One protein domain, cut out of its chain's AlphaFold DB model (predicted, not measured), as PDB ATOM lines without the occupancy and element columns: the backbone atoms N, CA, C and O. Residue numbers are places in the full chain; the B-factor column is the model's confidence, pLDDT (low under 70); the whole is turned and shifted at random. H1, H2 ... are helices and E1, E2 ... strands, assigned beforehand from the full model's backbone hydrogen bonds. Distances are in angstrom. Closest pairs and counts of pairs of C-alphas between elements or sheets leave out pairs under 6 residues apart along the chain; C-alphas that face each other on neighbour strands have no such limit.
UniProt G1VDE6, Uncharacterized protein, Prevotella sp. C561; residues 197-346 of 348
ATOM      1  N   GLU A 197     -78.497  17.706  13.475       93.50
ATOM      2  CA  GLU A 197     -78.649  16.460  12.709       93.50
ATOM      3  C   GLU A 197     -80.041  16.319  12.084       93.50
ATOM      4  O   GLU A 197     -80.174  15.983  10.904       93.50
ATOM      5  N   VAL A 198     -81.089  16.565  12.877       91.75
ATOM      6  CA  VAL A 198     -82.480  16.468  12.414       91.75
ATOM      7  C   VAL A 198     -82.769  17.575  11.408       91.75
ATOM      8  O   VAL A 198     -83.330  17.305  10.344       91.75
ATOM      9  N   LEU A 199     -82.337  18.802  11.708       92.44
ATOM     10  CA  LEU A 199     -82.496  19.947  10.819       92.44
ATOM     11  C   LEU A 199     -81.776  19.725   9.483       92.44
ATOM     12  O   LEU A 199     -82.381  19.910   8.428       92.44
ATOM     13  N   ALA A 200     -80.525  19.254   9.511       93.19
ATOM     14  CA  ALA A 200     -79.737  18.968   8.315       93.19
ATOM     15  C   ALA A 200     -80.434  17.959   7.397       93.19
ATOM     16  O   ALA A 200     -80.531  18.189   6.192       93.19
ATOM     17  N   LYS A 201     -80.976  16.868   7.958       93.19
ATOM     18  CA  LYS A 201     -81.728  15.865   7.188       93.19
ATOM     19  C   LYS A 201     -82.994  16.442   6.559       93.19
ATOM     20  O   LYS A 201     -83.277  16.136   5.404       93.19
ATOM     21  N   LYS A 202     -83.744  17.273   7.290       92.50
ATOM     22  CA  LYS A 202     -84.974  17.900   6.775       92.50
ATOM     23  C   LYS A 202     -84.689  18.892   5.649       92.50
ATOM     24  O   LYS A 202     -85.355  18.833   4.618       92.50
ATOM     25  N   ILE A 203     -83.676  19.745   5.821       93.00
ATOM     26  CA  ILE A 203     -83.233  20.678   4.779       93.00
ATOM     27  C   ILE A 203     -82.792  19.890   3.543       93.00
ATOM     28  O   ILE A 203     -83.283  20.143   2.446       93.00
ATOM     29  N   LEU A 204     -81.926  18.886   3.716       93.88
ATOM     30  CA  LEU A 204     -81.400  18.112   2.597       93.88
ATOM     31  C   LEU A 204     -82.488  17.338   1.847       93.88
ATOM     32  O   LEU A 204     -82.486  17.325   0.623       93.88
ATOM     33  N   ALA A 205     -83.447  16.735   2.552       91.62
ATOM     34  CA  ALA A 205     -84.562  16.035   1.915       91.62
ATOM     35  C   ALA A 205     -85.413  16.958   1.025       91.62
ATOM     36  O   ALA A 205     -85.990  16.496   0.042       91.62
ATOM     37  N   CYS A 206     -85.471  18.252   1.347       89.62
ATOM     38  CA  CYS A 206     -86.183  19.255   0.562       89.62
ATOM     39  C   CYS A 206     -85.327  19.834  -0.576       89.62
ATOM     40  O   CYS A 206     -85.830  20.041  -1.680       89.62
ATOM     41  N   GLU A 207     -84.041  20.087  -0.315       90.38
ATOM     42  CA  GLU A 207     -83.185  20.920  -1.165       90.38
ATOM     43  C   GLU A 207     -81.999  20.184  -1.810       90.38
ATOM     44  O   GLU A 207     -81.147  20.827  -2.425       90.38
ATOM     45  N   GLN A 208     -81.893  18.861  -1.708       91.25
ATOM     46  CA  GLN A 208     -80.837  18.115  -2.400       91.25
ATOM     47  C   GLN A 208     -80.907  18.270  -3.937       91.25
ATOM     48  O   GLN A 208     -81.997  18.406  -4.499       91.25
ATOM     49  N   PRO A 209     -79.766  18.222  -4.651       94.12
ATOM     50  CA  PRO A 209     -78.393  18.145  -4.136       94.12
ATOM     51  C   PRO A 209     -77.942  19.437  -3.454       94.12
ATOM     52  O   PRO A 209     -78.348  20.524  -3.847       94.12
ATOM     53  N   MET A 210     -77.049  19.362  -2.471       94.25
ATOM     54  CA  MET A 210     -76.478  20.560  -1.832       94.25
ATOM     55  C   MET A 210     -74.974  20.410  -1.646       94.25
ATOM     56  O   MET A 210     -74.481  19.302  -1.451       94.25
ATOM     57  N   THR A 211     -74.235  21.518  -1.673       94.44
ATOM     58  CA  THR A 211     -72.848  21.516  -1.195       94.44
ATOM     59  C   THR A 211     -72.832  21.560   0.330       94.44
ATOM     60  O   THR A 211     -73.767  22.070   0.957       94.44
ATOM     61  N   LEU A 212     -71.740  21.092   0.940       93.25
ATOM     62  CA  LEU A 212     -71.545  21.193   2.392       93.25
ATOM     63  C   LEU A 212     -71.702  22.639   2.894       93.25
ATOM     64  O   LEU A 212     -72.376  22.893   3.893       93.25
ATOM     65  N   MET A 213     -71.125  23.601   2.167       92.50
ATOM     66  CA  MET A 213     -71.209  25.022   2.516       92.50
ATOM     67  C   MET A 213     -72.630  25.571   2.401       92.50
ATOM     68  O   MET A 213     -73.034  26.374   3.244       92.50
ATOM     69  N   TYR A 214     -73.404  25.125   1.406       93.62
ATOM     70  CA  TYR A 214     -74.788  25.557   1.262       93.62
ATOM     71  C   TYR A 214     -75.666  25.026   2.408       93.62
ATOM     72  O   TYR A 214     -76.437  25.791   2.989       93.62
ATOM     73  N   LEU A 215     -75.475  23.769   2.826       94.69
ATOM     74  CA  LEU A 215     -76.153  23.213   4.005       94.69
ATOM     75  C   LEU A 215     -75.794  23.981   5.289       94.69
ATOM     76  O   LEU A 215     -76.686  24.340   6.058       94.69
ATOM     77  N   CYS A 216     -74.511  24.313   5.486       94.00
ATOM     78  CA  CYS A 216     -74.075  25.143   6.615       94.00
ATOM     79  C   CYS A 216     -74.769  26.511   6.620       94.00
ATOM     80  O   CYS A 216     -75.217  26.972   7.670       94.00
ATOM     81  N   ARG A 217     -74.889  27.160   5.451       93.31
ATOM     82  CA  ARG A 217     -75.598  28.439   5.333       93.31
ATOM     83  C   ARG A 217     -77.075  28.300   5.695       93.31
ATOM     84  O   ARG A 217     -77.584  29.153   6.416       93.31
ATOM     85  N   CYS A 218     -77.747  27.247   5.235       92.00
ATOM     86  CA  CYS A 218     -79.155  27.011   5.558       92.00
ATOM     87  C   CYS A 218     -79.361  26.825   7.065       92.00
ATOM     88  O   CYS A 218     -80.227  27.473   7.650       92.00
ATOM     89  N   ILE A 219     -78.514  26.023   7.718       92.94
ATOM     90  CA  ILE A 219     -78.556  25.844   9.177       92.94
ATOM     91  C   ILE A 219     -78.317  27.180   9.891       92.94
ATOM     92  O   ILE A 219     -79.091  27.530  10.776       92.94
ATOM     93  N   CYS A 220     -77.320  27.977   9.480       92.56
ATOM     94  CA  CYS A 220     -77.107  29.316  10.044       92.56
ATOM     95  C   CYS A 220     -78.357  30.195   9.974       92.56
ATOM     96  O   CYS A 220     -78.689  30.841  10.964       92.56
ATOM     97  N   VAL A 221     -79.040  30.213   8.826       90.31
ATOM     98  CA  VAL A 221     -80.254  31.014   8.627       90.31
ATOM     99  C   VAL A 221     -81.361  30.568   9.582       90.31
ATOM    100  O   VAL A 221     -81.934  31.411  10.266       90.31
ATOM    101  N   HIS A 222     -81.614  29.261   9.696       90.56
ATOM    102  CA  HIS A 222     -82.632  28.733  10.614       90.56
ATOM    103  C   HIS A 222     -82.277  28.906  12.096       90.56
ATOM    104  O   HIS A 222     -83.175  28.988  12.921       90.56
ATOM    105  N   ARG A 223     -80.986  29.005  12.433       88.94
ATOM    106  CA  ARG A 223     -80.492  29.276  13.795       88.94
ATOM    107  C   ARG A 223     -80.353  30.769  14.120       88.94
ATOM    108  O   ARG A 223     -79.805  31.115  15.163       88.94
ATOM    109  N   GLY A 224     -80.744  31.665  13.208       87.25
ATOM    110  CA  GLY A 224     -80.572  33.114  13.380       87.25
ATOM    111  C   GLY A 224     -79.108  33.572  13.473       87.25
ATOM    112  O   GLY A 224     -78.823  34.664  13.966       87.25
ATOM    113  N   ALA A 225     -78.156  32.753  13.020       88.25
ATOM    114  CA  ALA A 225     -76.733  33.059  13.072       88.25
ATOM    115  C   ALA A 225     -76.311  33.944  11.888       88.25
ATOM    116  O   ALA A 225     -76.598  33.648  10.731       88.25
ATOM    117  N   ALA A 226     -75.547  35.005  12.166       86.00
ATOM    118  CA  ALA A 226     -75.150  35.981  11.148       86.00
ATOM    119  C   ALA A 226     -74.147  35.445  10.105       86.00
ATOM    120  O   ALA A 226     -74.074  35.969   8.996       86.00
ATOM    121  N   ARG A 227     -73.331  34.442  10.458       91.69
ATOM    122  CA  ARG A 227     -72.310  33.877   9.565       91.69
ATOM    123  C   ARG A 227     -72.024  32.413   9.867       91.69
ATOM    124  O   ARG A 227     -72.079  31.992  11.022       91.69
ATOM    125  N   VAL A 228     -71.597  31.690   8.837       93.06
ATOM    126  CA  VAL A 228     -71.056  30.333   8.961       93.06
ATOM    127  C   VAL A 228     -69.702  30.386   9.678       93.06
ATOM    128  O   VAL A 228     -68.812  31.144   9.288       93.06
ATOM    129  N   THR A 229     -69.551  29.597  10.743       94.38
ATOM    130  CA  THR A 229     -68.310  29.485  11.529       94.38
ATOM    131  C   THR A 229     -67.581  28.182  11.209       94.38
ATOM    132  O   THR A 229     -68.198  27.204  10.797       94.38
ATOM    133  N   SER A 230     -66.266  28.131  11.441       94.25
ATOM    134  CA  SER A 230     -65.477  26.902  11.256       94.25
ATOM    135  C   SER A 230     -65.973  25.743  12.128       94.25
ATOM    136  O   SER A 230     -65.966  24.600  11.681       94.25
ATOM    137  N   SER A 231     -66.454  26.038  13.340       94.00
ATOM    138  CA  SER A 231     -67.050  25.034  14.231       94.00
ATOM    139  C   SER A 231     -68.336  24.447  13.657       94.00
ATOM    140  O   SER A 231     -68.538  23.240  13.747       94.00
ATOM    141  N   LEU A 232     -69.192  25.279  13.049       93.56
ATOM    142  CA  LEU A 232     -70.398  24.783  12.393       93.56
ATOM    143  C   LEU A 232     -70.033  23.914  11.188       93.56
ATOM    144  O   LEU A 232     -70.573  22.827  11.050       93.56
ATOM    145  N   VAL A 233     -69.080  24.349  10.359       95.00
ATOM    146  CA  VAL A 233     -68.618  23.556   9.206       95.00
ATOM    147  C   VAL A 233     -68.099  22.189   9.652       95.00
ATOM    148  O   VAL A 233     -68.460  21.181   9.052       95.00
ATOM    149  N   ALA A 234     -67.295  22.136  10.718       95.25
ATOM    150  CA  ALA A 234     -66.796  20.878  11.270       95.25
ATOM    151  C   ALA A 234     -67.931  19.984  11.797       95.25
ATOM    152  O   ALA A 234     -67.939  18.788  11.523       95.25
ATOM    153  N   SER A 235     -68.908  20.567  12.500       94.44
ATOM    154  CA  SER A 235     -70.068  19.832  13.010       94.44
ATOM    155  C   SER A 235     -70.944  19.284  11.882       94.44
ATOM    156  O   SER A 235     -71.253  18.099  11.876       94.44
ATOM    157  N   VAL A 236     -71.292  20.098  10.884       94.75
ATOM    158  CA  VAL A 236     -72.106  19.664   9.738       94.75
ATOM    159  C   VAL A 236     -71.363  18.630   8.891       94.75
ATOM    160  O   VAL A 236     -71.992  17.713   8.368       94.75
ATOM    161  N   LYS A 237     -70.033  18.729   8.785       94.81
ATOM    162  CA  LYS A 237     -69.214  17.707   8.127       94.81
ATOM    163  C   LYS A 237     -69.299  16.361   8.848       94.81
ATOM    164  O   LYS A 237     -69.552  15.360   8.194       94.81
ATOM    165  N   ASP A 238     -69.164  16.341  10.173       95.50
ATOM    166  CA  ASP A 238     -69.327  15.112  10.966       95.50
ATOM    167  C   ASP A 238     -70.728  14.495  10.789       95.50
ATOM    168  O   ASP A 238     -70.868  13.285  10.610       95.50
ATOM    169  N   ILE A 239     -71.770  15.332  10.754       94.38
ATOM    170  CA  ILE A 239     -73.143  14.897  10.460       94.38
ATOM    171  C   ILE A 239     -73.226  14.267   9.065       94.38
ATOM    172  O   ILE A 239     -73.840  13.211   8.906       94.38
ATOM    173  N   ALA A 240     -72.619  14.902   8.058       94.25
ATOM    174  CA  ALA A 240     -72.610  14.402   6.690       94.25
ATOM    175  C   ALA A 240     -71.903  13.048   6.577       94.25
ATOM    176  O   ALA A 240     -72.485  12.116   6.028       94.25
ATOM    177  N   ASP A 241     -70.715  12.925   7.169       94.06
ATOM    178  CA  ASP A 241     -69.901  11.709   7.130       94.06
ATOM    179  C   ASP A 241     -70.593  10.526   7.835       94.06
ATOM    180  O   ASP A 241     -70.426   9.374   7.431       94.06
ATOM    181  N   ARG A 242     -71.401  10.786   8.877       94.62
ATOM    182  CA  ARG A 242     -72.119   9.737   9.625       94.62
ATOM    183  C   ARG A 242     -73.485   9.371   9.055       94.62
ATOM    184  O   ARG A 242     -73.901   8.222   9.201       94.62
ATOM    185  N   LEU A 243     -74.234  10.340   8.529       92.50
ATOM    186  CA  LEU A 243     -75.682  10.197   8.332       92.50
ATOM    187  C   LEU A 243     -76.169  10.437   6.902       92.50
ATOM    188  O   LEU A 243     -77.334  10.133   6.637       92.50
ATOM    189  N   LEU A 244     -75.347  11.011   6.024       94.25
ATOM    190  CA  LEU A 244     -75.740  11.406   4.671       94.25
ATOM    191  C   LEU A 244     -74.962  10.607   3.624       94.25
ATOM    192  O   LEU A 244     -73.905  10.044   3.900       94.25
ATOM    193  N   PHE A 245     -75.473  10.574   2.392       95.94
ATOM    194  CA  PHE A 245     -74.694  10.069   1.270       95.94
ATOM    195  C   PHE A 245     -73.857  11.206   0.679       95.94
ATOM    196  O   PHE A 245     -74.394  12.201   0.186       95.94
ATOM    197  N   VAL A 246     -72.536  11.052   0.742       95.31
ATOM    198  CA  VAL A 246     -71.566  12.032   0.249       95.31
ATOM    199  C   VAL A 246     -71.006  11.560  -1.088       95.31
ATOM    200  O   VAL A 246     -70.487  10.450  -1.203       95.31
ATOM    201  N   GLN A 247     -71.105  12.411  -2.104       94.25
ATOM    202  CA  GLN A 247     -70.568  12.172  -3.436       94.25
ATOM    203  C   GLN A 247     -69.511  13.227  -3.761       94.25
ATOM    204  O   GLN A 247     -69.798  14.422  -3.757       94.25
ATOM    205  N   GLU A 248     -68.304  12.778  -4.094       92.56
ATOM    206  CA  GLU A 248     -67.213  13.654  -4.520       92.56
ATOM    207  C   GLU A 248     -67.148  13.714  -6.046       92.56
ATOM    208  O   GLU A 248     -66.962  12.693  -6.714       92.56
ATOM    209  N   ILE A 249     -67.301  14.915  -6.608       88.25
ATOM    210  CA  ILE A 249     -67.141  15.166  -8.043       88.25
ATOM    211  C   ILE A 249     -66.153  16.313  -8.227       88.25
ATOM    212  O   ILE A 249     -66.443  17.462  -7.894       88.25
ATOM    213  N   GLY A 250     -64.975  16.007  -8.775       82.25
ATOM    214  CA  GLY A 250     -63.894  16.986  -8.885       82.25
ATOM    215  C   GLY A 250     -63.487  17.497  -7.502       82.25
ATOM    216  O   GLY A 250     -63.059  16.710  -6.666       82.25
ATOM    217  N   ASN A 251     -63.654  18.801  -7.273       82.12
ATOM    218  CA  ASN A 251     -63.383  19.452  -5.986       82.12
ATOM    219  C   ASN A 251     -64.664  19.748  -5.178       82.12
ATOM    220  O   ASN A 251     -64.611  20.461  -4.177       82.12
ATOM    221  N   SER A 252     -65.824  19.267  -5.635       85.62
ATOM    222  CA  SER A 252     -67.120  19.535  -5.017       85.62
ATOM    223  C   SER A 252     -67.623  18.317  -4.247       85.62
ATOM    224  O   SER A 252     -67.984  17.307  -4.852       85.62
ATOM    225  N   THR A 253     -67.789  18.490  -2.938       91.38
ATOM    226  CA  THR A 253     -68.517  17.563  -2.067       91.38
ATOM    227  C   THR A 253     -70.021  17.822  -2.170       91.38
ATOM    228  O   THR A 253     -70.504  18.901  -1.805       91.38
ATOM    229  N   ILE A 254     -70.768  16.838  -2.668       95.12
ATOM    230  CA  ILE A 254     -72.217  16.905  -2.875       95.12
ATOM    231  C   ILE A 254     -72.914  15.994  -1.869       95.12
ATOM    232  O   ILE A 254     -72.556  14.829  -1.709       95.12
ATOM    233  N   LEU A 255     -73.918  16.541  -1.196       96.75
ATOM    234  CA  LEU A 255     -74.700  15.859  -0.179       96.75
ATOM    235  C   LEU A 255     -76.044  15.403  -0.745       96.75
ATOM    236  O   LEU A 255     -76.712  16.152  -1.467       96.75
ATOM    237  N   TRP A 256     -76.440  14.199  -0.342       96.56
ATOM    238  CA  TRP A 256     -77.690  13.540  -0.709       96.56
ATOM    239  C   TRP A 256     -78.287  12.804   0.492       96.56
ATOM    240  O   TRP A 256     -77.572  12.427   1.425       96.56
ATOM    241  N   THR A 257     -79.596  12.554   0.460       94.62
ATOM    242  CA  THR A 257     -80.243  11.692   1.463       94.62
ATOM    243  C   THR A 257     -79.772  10.249   1.349       94.62
ATOM    244  O   THR A 257     -79.566   9.584   2.359       94.62
ATOM    245  N   ASP A 258     -79.581   9.776   0.119       94.25
ATOM    246  CA  ASP A 258     -79.179   8.415  -0.198       94.25
ATOM    247  C   ASP A 258     -78.563   8.339  -1.603       94.25
ATOM    248  O   ASP A 258     -78.619   9.281  -2.400       94.25
ATOM    249  N   LYS A 259     -77.973   7.182  -1.909       94.31
ATOM    250  CA  LYS A 259     -77.343   6.919  -3.204       94.31
ATOM    251  C   LYS A 259     -78.343   6.905  -4.372       94.31
ATOM    252  O   LYS A 259     -77.983   7.316  -5.469       94.31
ATOM    253  N   ALA A 260     -79.586   6.470  -4.160       94.00
ATOM    254  CA  ALA A 260     -80.578   6.394  -5.236       94.00
ATOM    255  C   ALA A 260     -80.978   7.794  -5.733       94.00
ATOM    256  O   ALA A 260     -81.157   8.001  -6.936       94.00
ATOM    257  N   CYS A 261     -81.057   8.772  -4.828       92.62
ATOM    258  CA  CYS A 261     -81.246  10.179  -5.175       92.62
ATOM    259  C   CYS A 261     -80.076  10.718  -6.011       92.62
ATOM    260  O   CYS A 261     -80.317  11.384  -7.016       92.62
ATOM    261  N   ALA A 262     -78.833  10.386  -5.646       92.44
ATOM    262  CA  ALA A 262     -77.650  10.786  -6.409       92.44
ATOM    263  C   ALA A 262     -77.641  10.194  -7.829       92.44
ATOM    264  O   ALA A 262     -77.423  10.917  -8.799       92.44
ATOM    265  N   ASP A 263     -77.928   8.896  -7.956       90.88
ATOM    266  CA  ASP A 263     -77.882   8.181  -9.237       90.88
ATOM    267  C   ASP A 263     -79.014   8.604 -10.196       90.88
ATOM    268  O   ASP A 263     -78.853   8.567 -11.417       90.88
ATOM    269  N   SER A 264     -80.170   9.017  -9.664       89.62
ATOM    270  CA  SER A 264     -81.347   9.404 -10.461       89.62
ATOM    271  C   SER A 264     -81.436  10.900 -10.778       89.62
ATOM    272  O   SER A 264     -82.306  11.323 -11.548       89.62
ATOM    273  N   PHE A 265     -80.565  11.733 -10.202       90.38
ATOM    274  CA  PHE A 265     -80.667  13.175 -10.368       90.38
ATOM    275  C   PHE A 265     -80.215  13.639 -11.756       90.38
ATOM    276  O   PHE A 265     -79.032  13.778 -12.058       90.38
ATOM    277  N   SER A 266     -81.193  14.001 -12.579       87.00
ATOM    278  CA  SER A 266     -80.999  14.767 -13.807       87.00
ATOM    279  C   SER A 266     -81.454  16.219 -13.624       87.00
ATOM    280  O   SER A 266     -82.370  16.508 -12.849       87.00
ATOM    281  N   GLY A 267     -80.825  17.153 -14.332       90.31
ATOM    282  CA  GLY A 267     -81.242  18.557 -14.357       90.31
ATOM    283  C   GLY A 267     -80.514  19.483 -13.383       90.31
ATOM    284  O   GLY A 267     -79.496  19.127 -12.794       90.31
ATOM    285  N   TYR A 268     -81.011  20.709 -13.273       92.44
ATOM    286  CA  TYR A 268     -80.377  21.791 -12.519       92.44
ATOM    287  C   TYR A 268     -81.433  22.774 -12.009       92.44
ATOM    288  O   TYR A 268     -82.539  22.841 -12.547       92.44
ATOM    289  N   ARG A 269     -81.094  23.567 -10.997       91.44
ATOM    290  CA  ARG A 269     -81.915  24.674 -10.499       91.44
ATOM    291  C   ARG A 269     -81.213  25.999 -10.754       91.44
ATOM    292  O   ARG A 269     -79.994  26.103 -10.612       91.44
ATOM    293  N   GLN A 270     -81.993  27.035 -11.043       87.94
ATOM    294  CA  GLN A 270     -81.503  28.416 -11.052       87.94
ATOM    295  C   GLN A 270     -80.901  28.784  -9.692       87.94
ATOM    296  O   GLN A 270     -81.318  28.269  -8.646       87.94
ATOM    297  N   ALA A 271     -79.963  29.725  -9.690       85.88
ATOM    298  CA  ALA A 271     -79.269  30.159  -8.488       85.88
ATOM    299  C   ALA A 271     -80.224  30.680  -7.398       85.88
ATOM    300  O   ALA A 271     -79.986  30.397  -6.230       85.88
ATOM    301  N   HIS A 272     -81.301  31.402  -7.748       84.06
ATOM    302  CA  HIS A 272     -82.243  32.015  -6.786       84.06
ATOM    303  C   HIS A 272     -81.534  32.764  -5.635       84.06
ATOM    304  O   HIS A 272     -81.900  32.652  -4.469       84.06
ATOM    305  N   GLY A 273     -80.477  33.517  -5.961       81.94
ATOM    306  CA  GLY A 273     -79.678  34.263  -4.981       81.94
ATOM    307  C   GLY A 273     -78.513  33.488  -4.354       81.94
ATOM    308  O   GLY A 273     -77.746  34.089  -3.607       81.94
ATOM    309  N   ARG A 274     -78.334  32.196  -4.672       88.38
ATOM    310  CA  ARG A 274     -77.122  31.433  -4.330       88.38
ATOM    311  C   ARG A 274     -75.893  31.980  -5.060       88.38
ATOM    312  O   ARG A 274     -75.970  32.338  -6.238       88.38
ATOM    313  N   ASP A 275     -74.750  31.992  -4.377       90.56
ATOM    314  CA  ASP A 275     -73.457  32.167  -5.051       90.56
ATOM    315  C   ASP A 275     -73.130  30.899  -5.857       90.56
ATOM    316  O   ASP A 275     -73.570  29.800  -5.515       90.56
ATOM    317  N   ILE A 276     -72.343  31.022  -6.927       92.38
ATOM    318  CA  ILE A 276     -71.953  29.872  -7.749       92.38
ATOM    319  C   ILE A 276     -71.234  28.786  -6.937       92.38
ATOM    320  O   ILE A 276     -71.411  27.610  -7.229       92.38
ATOM    321  N   THR A 277     -70.497  29.143  -5.877       90.44
ATOM    322  CA  THR A 277     -69.826  28.160  -5.002       90.44
ATOM    323  C   THR A 277     -70.800  27.321  -4.169       90.44
ATOM    324  O   THR A 277     -70.419  26.319  -3.569       90.44
ATOM    325  N   GLU A 278     -72.056  27.751  -4.077       91.44
ATOM    326  CA  GLU A 278     -73.124  27.051  -3.361       91.44
ATOM    327  C   GLU A 278     -73.939  26.143  -4.285       91.44
ATOM    328  O   GLU A 278     -74.764  25.363  -3.810       91.44
ATOM    329  N   ILE A 279     -73.722  26.243  -5.599       93.00
ATOM    330  CA  ILE A 279     -74.355  25.382  -6.590       93.00
ATOM    331  C   ILE A 279     -73.501  24.113  -6.722       93.00
ATOM    332  O   ILE A 279     -72.338  24.204  -7.115       93.00
ATOM    333  N   PRO A 280     -74.047  22.926  -6.407       94.56
ATOM    334  CA  PRO A 280     -73.357  21.658  -6.594       94.56
ATOM    335  C   PRO A 280     -72.868  21.473  -8.028       94.56
ATOM    336  O   PRO A 280     -73.602  21.740  -8.985       94.56
ATOM    337  N   LEU A 281     -71.663  20.919  -8.176       94.69
ATOM    338  CA  LEU A 281     -71.054  20.719  -9.491       94.69
ATOM    339  C   LEU A 281     -71.924  19.859 -10.421       94.69
ATOM    340  O   LEU A 281     -71.974  20.129 -11.615       94.69
ATOM    341  N   ILE A 282     -72.686  18.898  -9.883       94.38
ATOM    342  CA  ILE A 282     -73.626  18.084 -10.670       94.38
ATOM    343  C   ILE A 282     -74.709  18.928 -11.364       94.38
ATOM    344  O   ILE A 282     -75.069  18.642 -12.502       94.38
ATOM    345  N   GLU A 283     -75.198  20.004 -10.733       94.69
ATOM    346  CA  GLU A 283     -76.178  20.904 -11.357       94.69
ATOM    347  C   GLU A 283     -75.532  21.691 -12.503       94.69
ATOM    348  O   GLU A 283     -76.125  21.840 -13.571       94.69
ATOM    349  N   ILE A 284     -74.290  22.148 -12.303       95.06
ATOM    350  CA  ILE A 284     -73.508  22.834 -13.338       95.06
ATOM    351  C   ILE A 284     -73.273  21.896 -14.528       95.06
ATOM    352  O   ILE A 284     -73.529  22.268 -15.672       95.06
ATOM    353  N   MET A 285     -72.841  20.663 -14.261       94.88
ATOM    354  CA  MET A 285     -72.615  19.633 -15.273       94.88
ATOM    355  C   MET A 285     -73.894  19.322 -16.058       94.88
ATOM    356  O   MET A 285     -73.877  19.301 -17.288       94.88
ATOM    357  N   ASN A 286     -75.023  19.158 -15.371       94.12
ATOM    358  CA  ASN A 286     -76.311  18.915 -16.014       94.12
ATOM    359  C   ASN A 286     -76.761  20.104 -16.880       94.12
ATOM    360  O   ASN A 286     -77.275  19.899 -17.982       94.12
ATOM    361  N   ALA A 287     -76.533  21.342 -16.431       93.94
ATOM    362  CA  ALA A 287     -76.813  22.543 -17.217       93.94
ATOM    363  C   ALA A 287     -75.921  22.641 -18.471       93.94
ATOM    364  O   ALA A 287     -76.402  23.042 -19.538       93.94
ATOM    365  N   ILE A 288     -74.647  22.237 -18.371       94.44
ATOM    366  CA  ILE A 288     -73.725  22.131 -19.512       94.44
ATOM    367  C   ILE A 288     -74.234  21.085 -20.507       94.44
ATOM    368  O   ILE A 288     -74.430  21.425 -21.672       94.44
ATOM    369  N   ILE A 289     -74.498  19.850 -20.063       92.69
ATOM    370  CA  ILE A 289     -74.977  18.756 -20.927       92.69
ATOM    371  C   ILE A 289     -76.241  19.179 -21.673       92.69
ATOM    372  O   ILE A 289     -76.336  18.991 -22.885       92.69
ATOM    373  N   LEU A 290     -77.202  19.776 -20.964       90.38
ATOM    374  CA  LEU A 290     -78.445  20.246 -21.567       90.38
ATOM    375  C   LEU A 290     -78.182  21.315 -22.635       90.38
ATOM    376  O   LEU A 290     -78.725  21.237 -23.732       90.38
ATOM    377  N   THR A 291     -77.306  22.279 -22.345       89.69
ATOM    378  CA  THR A 291     -76.957  23.340 -23.301       89.69
ATOM    379  C   THR A 291     -76.256  22.776 -24.537       89.69
ATOM    380  O   THR A 291     -76.592  23.157 -25.654       89.69
ATOM    381  N   VAL A 292     -75.321  21.837 -24.372       91.12
ATOM    382  CA  VAL A 292     -74.646  21.181 -25.505       91.12
ATOM    383  C   VAL A 292     -75.646  20.371 -26.330       91.12
ATOM    384  O   VAL A 292     -75.634  20.470 -27.553       91.12
ATOM    385  N   ARG A 293     -76.566  19.640 -25.685       88.50
ATOM    386  CA  ARG A 293     -77.630  18.889 -26.369       88.50
ATOM    387  C   ARG A 293     -78.510  19.794 -27.231       88.50
ATOM    388  O   ARG A 293     -78.815  19.443 -28.365       88.50
ATOM    389  N   GLU A 294     -78.895  20.960 -26.719       85.62
ATOM    390  CA  GLU A 294     -79.737  21.913 -27.453       85.62
ATOM    391  C   GLU A 294     -79.019  22.587 -28.630       85.62
ATOM    392  O   GLU A 294     -79.664  22.932 -29.624       85.62
ATOM    393  N   GLN A 295     -77.704  22.803 -28.504       83.81
ATOM    394  CA  GLN A 295     -76.881  23.504 -29.495       83.81
ATOM    395  C   GLN A 295     -76.166  22.560 -30.476       83.81
ATOM    396  O   GLN A 295     -75.613  23.036 -31.472       83.81
ATOM    397  N   LEU A 296     -76.204  21.245 -30.215       83.25
ATOM    398  CA  LEU A 296     -75.501  20.137 -30.882       83.25
ATOM    399  C   LEU A 296     -73.972  20.202 -30.750       83.25
ATOM    400  O   LEU A 296     -73.332  19.258 -30.291       83.25
ATOM    401  N   SER A 297     -73.389  21.330 -31.143       86.38
ATOM    402  CA  SER A 297     -71.979  21.654 -30.961       86.38
ATOM    403  C   SER A 297     -71.814  23.165 -30.825       86.38
ATOM    404  O   SER A 297     -72.445  23.938 -31.556       86.38
ATOM    405  N   ILE A 298     -70.991  23.588 -29.867       88.25
ATOM    406  CA  ILE A 298     -70.858  24.985 -29.451       88.25
ATOM    407  C   ILE A 298     -69.431  25.294 -28.998       88.25
ATOM    408  O   ILE A 298     -68.802  24.478 -28.329       88.25
ATOM    409  N   LYS A 299     -68.920  26.490 -29.318       88.00
ATOM    410  CA  LYS A 299     -67.606  26.936 -28.821       88.00
ATOM    411  C   LYS A 299     -67.592  27.059 -27.295       88.00
ATOM    412  O   LYS A 299     -68.521  27.633 -26.716       88.00
ATOM    413  N   THR A 300     -66.504  26.629 -26.661       88.81
ATOM    414  CA  THR A 300     -66.346  26.580 -25.196       88.81
ATOM    415  C   THR A 300     -66.661  27.921 -24.514       88.81
ATOM    416  O   THR A 300     -67.393  27.970 -23.523       88.81
ATOM    417  N   ASP A 301     -66.210  29.045 -25.084       86.81
ATOM    418  CA  ASP A 301     -66.479  30.378 -24.523       86.81
ATOM    419  C   ASP A 301     -67.980  30.728 -24.509       86.81
ATOM    420  O   ASP A 301     -68.509  31.147 -23.479       86.81
ATOM    421  N   ALA A 302     -68.714  30.466 -25.597       85.75
ATOM    422  CA  ALA A 302     -70.158  30.721 -25.603       85.75
ATOM    423  C   ALA A 302     -70.947  29.723 -24.772       85.75
ATOM    424  O   ALA A 302     -71.961  30.106 -24.191       85.75
ATOM    425  N   LEU A 303     -70.490  28.473 -24.692       89.94
ATOM    426  CA  LEU A 303     -71.103  27.476 -23.827       89.94
ATOM    427  C   LEU A 303     -71.129  27.973 -22.382       89.94
ATOM    428  O   LEU A 303     -72.196  28.031 -21.776       89.94
ATOM    429  N   THR A 304     -69.990  28.422 -21.852       90.25
ATOM    430  CA  THR A 304     -69.937  28.948 -20.477       90.25
ATOM    431  C   THR A 304     -70.816  30.190 -20.285       90.25
ATOM    432  O   THR A 304     -71.483  30.312 -19.259       90.25
ATOM    433  N   LEU A 305     -70.908  31.089 -21.271       87.62
ATOM    434  CA  LEU A 305     -71.798  32.257 -21.199       87.62
ATOM    435  C   LEU A 305     -73.284  31.867 -21.176       87.62
ATOM    436  O   LEU A 305     -74.050  32.406 -20.372       87.62
ATOM    437  N   LEU A 306     -73.696  30.929 -22.033       88.00
ATOM    438  CA  LEU A 306     -75.072  30.435 -22.069       88.00
ATOM    439  C   LEU A 306     -75.432  29.692 -20.785       88.00
ATOM    440  O   LEU A 306     -76.510  29.922 -20.242       88.00
ATOM    441  N   VAL A 307     -74.528  28.854 -20.271       91.88
ATOM    442  CA  VAL A 307     -74.742  28.120 -19.017       91.88
ATOM    443  C   VAL A 307     -74.804  29.079 -17.828       91.88
ATOM    444  O   VAL A 307     -75.696  28.941 -16.998       91.88
ATOM    445  N   ALA A 308     -73.945  30.103 -17.761       90.31
ATOM    446  CA  ALA A 308     -74.014  31.126 -16.713       90.31
ATOM    447  C   ALA A 308     -75.386  31.817 -16.689       90.31
ATOM    448  O   ALA A 308     -76.022  31.903 -15.638       90.31
ATOM    449  N   LYS A 309     -75.870  32.250 -17.861       88.50
ATOM    450  CA  LYS A 309     -77.196  32.864 -18.000       88.50
ATOM    451  C   LYS A 309     -78.308  31.884 -17.624       88.50
ATOM    452  O   LYS A 309     -79.251  32.279 -16.948       88.50
ATOM    453  N   ARG A 310     -78.173  30.620 -18.031       88.69
ATOM    454  CA  ARG A 310     -79.109  29.536 -17.718       88.69
ATOM    455  C   ARG A 310     -79.162  29.214 -16.229       88.69
ATOM    456  O   ARG A 310     -80.220  28.836 -15.770       88.69
ATOM    457  N   LEU A 311     -78.072  29.367 -15.484       89.94
ATOM    458  CA  LEU A 311     -78.052  29.213 -14.026       89.94
ATOM    459  C   LEU A 311     -78.536  30.476 -13.287       89.94
ATOM    460  O   LEU A 311     -78.612  30.467 -12.059       89.94
ATOM    461  N   GLY A 312     -78.851  31.559 -14.003       88.75
ATOM    462  CA  GLY A 312     -79.399  32.791 -13.433       88.75
ATOM    463  C   GLY A 312     -78.357  33.877 -13.160       88.75
ATOM    464  O   GLY A 312     -78.676  34.899 -12.553       88.75
ATOM    465  N   PHE A 313     -77.112  33.706 -13.618       86.31
ATOM    466  CA  PHE A 313     -76.063  34.713 -13.466       86.31
ATOM    467  C   PHE A 313     -76.068  35.691 -14.640       86.31
ATOM    468  O   PHE A 313     -75.848  35.323 -15.793       86.31
ATOM    469  N   SER A 314     -76.253  36.981 -14.351       75.88
ATOM    470  CA  SER A 314     -76.254  38.027 -15.384       75.88
ATOM    471  C   SER A 314     -74.870  38.292 -15.988       75.88
ATOM    472  O   SER A 314     -74.773  38.881 -17.063       75.88
ATOM    473  N   ARG A 315     -73.789  37.923 -15.285       77.69
ATOM    474  CA  ARG A 315     -72.397  38.137 -15.708       77.69
ATOM    475  C   ARG A 315     -71.547  36.906 -15.405       77.69
ATOM    476  O   ARG A 315     -71.654  36.334 -14.322       77.69
ATOM    477  N   ARG A 316     -70.631  36.575 -16.318       80.38
ATOM    478  CA  ARG A 316     -69.563  35.590 -16.097       80.38
ATOM    479  C   ARG A 316     -68.381  36.267 -15.392       80.38
ATOM    480  O   ARG A 316     -67.479  36.787 -16.042       80.38
ATOM    481  N   GLY A 317     -68.445  36.345 -14.062       85.44
ATOM    482  CA  GLY A 317     -67.316  36.768 -13.221       85.44
ATOM    483  C   GLY A 317     -66.281  35.650 -13.042       85.44
ATOM    484  O   GLY A 317     -66.544  34.514 -13.422       85.44
ATOM    485  N   SER A 318     -65.134  35.941 -12.417       90.31
ATOM    486  CA  SER A 318     -64.037  34.968 -12.241       90.31
ATOM    487  C   SER A 318     -64.463  33.689 -11.514       90.31
ATOM    488  O   SER A 318     -64.146  32.597 -11.968       90.31
ATOM    489  N   LYS A 319     -65.236  33.810 -10.426       91.81
ATOM    490  CA  LYS A 319     -65.777  32.652  -9.693       91.81
ATOM    491  C   LYS A 319     -66.714  31.799 -10.550       91.81
ATOM    492  O   LYS A 319     -66.645  30.579 -10.501       91.81
ATOM    493  N   VAL A 320     -67.582  32.452 -11.329       92.75
ATOM    494  CA  VAL A 320     -68.542  31.763 -12.203       92.75
ATOM    495  C   VAL A 320     -67.800  31.026 -13.308       92.75
ATOM    496  O   VAL A 320     -68.055  29.853 -13.538       92.75
ATOM    497  N   ASP A 321     -66.843  31.695 -13.947       91.50
ATOM    498  CA  ASP A 321     -66.001  31.099 -14.982       91.50
ATOM    499  C   ASP A 321     -65.229  29.877 -14.461       91.50
ATOM    500  O   ASP A 321     -65.224  28.833 -15.106       91.50
ATOM    501  N   GLN A 322     -64.651  29.982 -13.261       93.56
ATOM    502  CA  GLN A 322     -63.919  28.890 -12.624       93.56
ATOM    503  C   GLN A 322     -64.812  27.670 -12.356       93.56
ATOM    504  O   GLN A 322     -64.460  26.562 -12.751       93.56
ATOM    505  N   ALA A 323     -65.994  27.862 -11.764       94.00
ATOM    506  CA  ALA A 323     -66.915  26.758 -11.486       94.00
ATOM    507  C   ALA A 323     -67.437  26.084 -12.771       94.00
ATOM    508  O   ALA A 323     -67.601  24.866 -12.827       94.00
ATOM    509  N   LEU A 324     -67.669  26.863 -13.835       94.69
ATOM    510  CA  LEU A 324     -68.066  26.324 -15.139       94.69
ATOM    511  C   LEU A 324     -66.938  25.524 -15.800       94.69
ATOM    512  O   LEU A 324     -67.208  24.478 -16.387       94.69
ATOM    513  N   LYS A 325     -65.687  25.984 -15.682       93.69
ATOM    514  CA  LYS A 325     -64.503  25.243 -16.142       93.69
ATOM    515  C   LYS A 325     -64.334  23.931 -15.390       93.69
ATOM    516  O   LYS A 325     -64.137  22.905 -16.024       93.69
ATOM    517  N   GLU A 326     -64.498  23.939 -14.071       94.00
ATOM    518  CA  GLU A 326     -64.468  22.716 -13.262       94.00
ATOM    519  C   GLU A 326     -65.555  21.722 -13.697       94.00
ATOM    520  O   GLU A 326     -65.287  20.527 -13.829       94.00
ATOM    521  N   GLY A 327     -66.761  22.213 -14.001       95.00
ATOM    522  CA  GLY A 327     -67.849  21.385 -14.525       95.00
ATOM    523  C   GLY A 327     -67.532  20.797 -15.902       95.00
ATOM    524  O   GLY A 327     -67.777  19.615 -16.141       95.00
ATOM    525  N   LEU A 328     -66.946  21.598 -16.797       94.50
ATOM    526  CA  LEU A 328     -66.484  21.145 -18.113       94.50
ATOM    527  C   LEU A 328     -65.387  20.084 -17.992       94.50
ATOM    528  O   LEU A 328     -65.482  19.037 -18.627       94.50
ATOM    529  N   GLU A 329     -64.383  20.310 -17.147       93.81
ATOM    530  CA  GLU A 329     -63.310  19.347 -16.910       93.81
ATOM    531  C   GLU A 329     -63.843  18.022 -16.357       93.81
ATOM    532  O   GLU A 329     -63.425  16.957 -16.809       93.81
ATOM    533  N   ALA A 330     -64.787  18.060 -15.411       93.62
ATOM    534  CA  ALA A 330     -65.415  16.854 -14.874       93.62
ATOM    535  C   ALA A 330     -66.162  16.061 -15.965       93.62
ATOM    536  O   ALA A 330     -66.082  14.828 -16.026       93.62
ATOM    537  N   LEU A 331     -66.848  16.758 -16.875       94.56
ATOM    538  CA  LEU A 331     -67.540  16.139 -18.006       94.56
ATOM    539  C   LEU A 331     -66.579  15.566 -19.055       94.56
ATOM    540  O   LEU A 331     -66.825  14.473 -19.566       94.56
ATOM    541  N   LEU A 332     -65.472  16.252 -19.341       93.62
ATOM    542  CA  LEU A 332     -64.429  15.761 -20.246       93.62
ATOM    543  C   LEU A 332     -63.734  14.522 -19.670       93.62
ATOM    544  O   LEU A 332     -63.566  13.523 -20.370       93.62
ATOM    545  N   ARG A 333     -63.391  14.536 -18.374       92.75
ATOM    546  CA  ARG A 333     -62.774  13.388 -17.683       92.75
ATOM    547  C   ARG A 333     -63.690  12.165 -17.661       92.75
ATOM    548  O   ARG A 333     -63.214  11.049 -17.848       92.75
ATOM    549  N   SER A 334     -64.994  12.372 -17.471       90.69
ATOM    550  CA  SER A 334     -65.999  11.299 -17.525       90.69
ATOM    551  C   SER A 334     -66.390  10.884 -18.948       90.69
ATOM    552  O   SER A 334     -67.168   9.946 -19.099       90.69
ATOM    553  N   LYS A 335     -65.857  11.547 -19.988       91.44
ATOM    554  CA  LYS A 335     -66.213  11.353 -21.407       91.44
ATOM    555  C   LYS A 335     -67.700  11.575 -21.713       91.44
ATOM    556  O   LYS A 335     -68.212  11.060 -22.699       91.44
ATOM    557  N   SER A 336     -68.384  12.366 -20.888       90.62
ATOM    558  CA  SER A 336     -69.790  12.741 -21.100       90.62
ATOM    559  C   SER A 336     -69.949  13.808 -22.193       90.62
ATOM    560  O   SER A 336     -71.034  13.982 -22.742       90.62
ATOM    561  N   ILE A 337     -68.867  14.528 -22.499       93.81
ATOM    562  CA  ILE A 337     -68.742  15.478 -23.608       93.81
ATOM    563  C   ILE A 337     -67.386  15.273 -24.293       93.81
ATOM    564  O   ILE A 337     -66.451  14.743 -23.689       93.81
ATOM    565  N   LEU A 338     -67.276  15.728 -25.536       93.06
ATOM    566  CA  LEU A 338     -66.041  15.755 -26.315       93.06
ATOM    567  C   LEU A 338     -65.717  17.200 -26.693       93.06
ATOM    568  O   LEU A 338     -66.615  17.939 -27.096       93.06
ATOM    569  N   GLU A 339     -64.444  17.580 -26.602       91.81
ATOM    570  CA  GLU A 339     -63.940  18.856 -27.114       91.81
ATOM    571  C   GLU A 339     -63.026  18.610 -28.320       91.81
ATOM    572  O   GLU A 339     -62.154  17.743 -28.296       91.81
ATOM    573  N   THR A 340     -63.249  19.342 -29.409       87.44
ATOM    574  CA  THR A 340     -62.426  19.294 -30.627       87.44
ATOM    575  C   THR A 340     -62.323  20.708 -31.183       87.44
ATOM    576  O   THR A 340     -63.345  21.357 -31.385       87.44
ATOM    577  N   ASP A 341     -61.102  21.211 -31.368       83.00
ATOM    578  CA  ASP A 341     -60.824  22.563 -31.882       83.00
ATOM    579  C   ASP A 341     -61.580  23.693 -31.145       83.00
ATOM    580  O   ASP A 341     -62.035  24.668 -31.743       83.00
ATOM    581  N   GLY A 342     -61.750  23.554 -29.823       83.81
ATOM    582  CA  GLY A 342     -62.467  24.522 -28.982       83.81
ATOM    583  C   GLY A 342     -63.996  24.482 -29.110       83.81
ATOM    584  O   GLY A 342     -64.676  25.385 -28.615       83.81
ATOM    585  N   PHE A 343     -64.546  23.461 -29.774       86.69
ATOM    586  CA  PHE A 343     -65.973  23.153 -29.807       86.69
ATOM    587  C   PHE A 343     -66.290  21.950 -28.930       86.69
ATOM    588  O   PHE A 343     -65.628  20.918 -29.007       86.69
ATOM    589  N   VAL A 344     -67.362  22.064 -28.156       90.88
ATOM    590  CA  VAL A 344     -67.874  21.016 -27.275       90.88
ATOM    591  C   VAL A 344     -69.116  20.383 -27.895       90.88
ATOM    592  O   VAL A 344     -70.032  21.098 -28.308       90.88
ATOM    593  N   ARG A 345     -69.164  19.047 -27.924       92.00
ATOM    594  CA  ARG A 345     -70.303  18.236 -28.389       92.00
ATOM    595  C   ARG A 345     -70.547  17.024 -27.488       92.00
ATOM    596  O   ARG A 345     -69.692  16.668 -26.680       92.00
ATOM    597  N   LEU A 346     -71.709  16.386 -27.625       90.69
ATOM    598  CA  LEU A 346     -71.958  15.085 -26.995       90.69
ATOM    599  C   LEU A 346     -71.213  13.969 -27.760       90.69
ATOM    600  O   LEU A 346     -71.037  14.101 -28.975       90.69
TER     601      LEU A 346
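Overview. This is residues 197 to 346 of the 348 residues of an uncharacterized protein of Prevotella sp. C561 (UniProt G1VDE6). Two lobes stand end to end along the longest axis: one has three crossed helices, H1, H2 and H3, with the hairpin E1 and E2 and short H4; the other has three crossed helices, H5, H6 and H7, with a small sheet at its far end. The tip of the first hairpin meets the beginning of H5, and the long link of residues 265 to 280 winds between the lobes. The printed part has 150 residues, with seven named helices and five named strands in the order H1 H2 H3 E1 E2 H4 H5 E3 H6 H7 E4 E5; the far sheet runs E3 E5 E4, antiparallel, and the class is mostly helix. The whole is compact, with a radius of gyration of the C-alphas of 16.1 A, yet elongated, spanning 48 by 31 by 22 A.

Arrangement. Start at H1, residues 197 to 207, which touches H2, residues 212 to 222, about perpendicular at 73 degrees; their closest C-alphas are those of Ala 200 and Ile 219, 7.0 A apart. H3, residues 230 to 243, touches H2 with residues 232 to 237 alone, closest at the C-alphas of Cys 216 and Val 233, 6.2 A. Next look for the hairpin of E1, residues 245 to 249, and E2, residues 252 to 256, antiparallel, with N 247 and O 254 within hydrogen-bond range at 2.8 A. Residues 210 to 211 pair with 254 to 255 of E2, antiparallel. Beyond H4, residues 259 to 264, H5, residues 281 to 295, has its closest C-alpha to E2 at Leu 281, 6.1 A from that of Ser 252. E3, residues 297 to 299, leads to H6, residues 300 to 310, and H7, residues 318 to 333. H7 touches H5 about perpendicular at 77 degrees, closest at the C-alphas of Met 285 and Gly 327, 5.1 A. H6 touches H5 at a steep tilt of 69.9 degrees, only just short of about perpendicular, closest at the C-alphas of Ile 288 and Val 307, 6.1 A. E4, residues 338 to 340, and E5, residues 343 to 345, form a hairpin, with N 340 and O 343 at 2.9 A; across E3 and E5, N 344 and O 298 are 2.8 A apart. E3, H6, H7 and E4 make a split strand-helix-strand unit, two strands running the same way with E5 between them, its crossover right-handed. H5 and H6 are on the same face of this sheet, two layers; H7 only grazes it with residues 328 to 332. In each of the seven helices every O i to N i+4 pair is within hydrogen-bond range.

Along the chain. Find C-alpha 197 at (-78.649, 16.460, 12.709), where H1 begins its 15.3 A. H2 measures 15.7 A, H3 19.8 A, H6 15.1 A; E1 and E2 measure 13.0 A and 12.9 A. H5 starts at C-alpha 281, (-71.054, 20.719, -9.491), and runs 21.0 A; H7 runs 22.3 A. E5 ends at C-alpha 345, (-70.303, 18.236, -28.389).

Size, cuts and confidence. The C-alphas farthest apart are those of Gly 224 and Asp 341, 50.5 A. The printed part has no cut, and the link from H4 to H5 is long, with 16 residues. Mean pLDDT of the printed part is 91.1, and no printed residue is under 70.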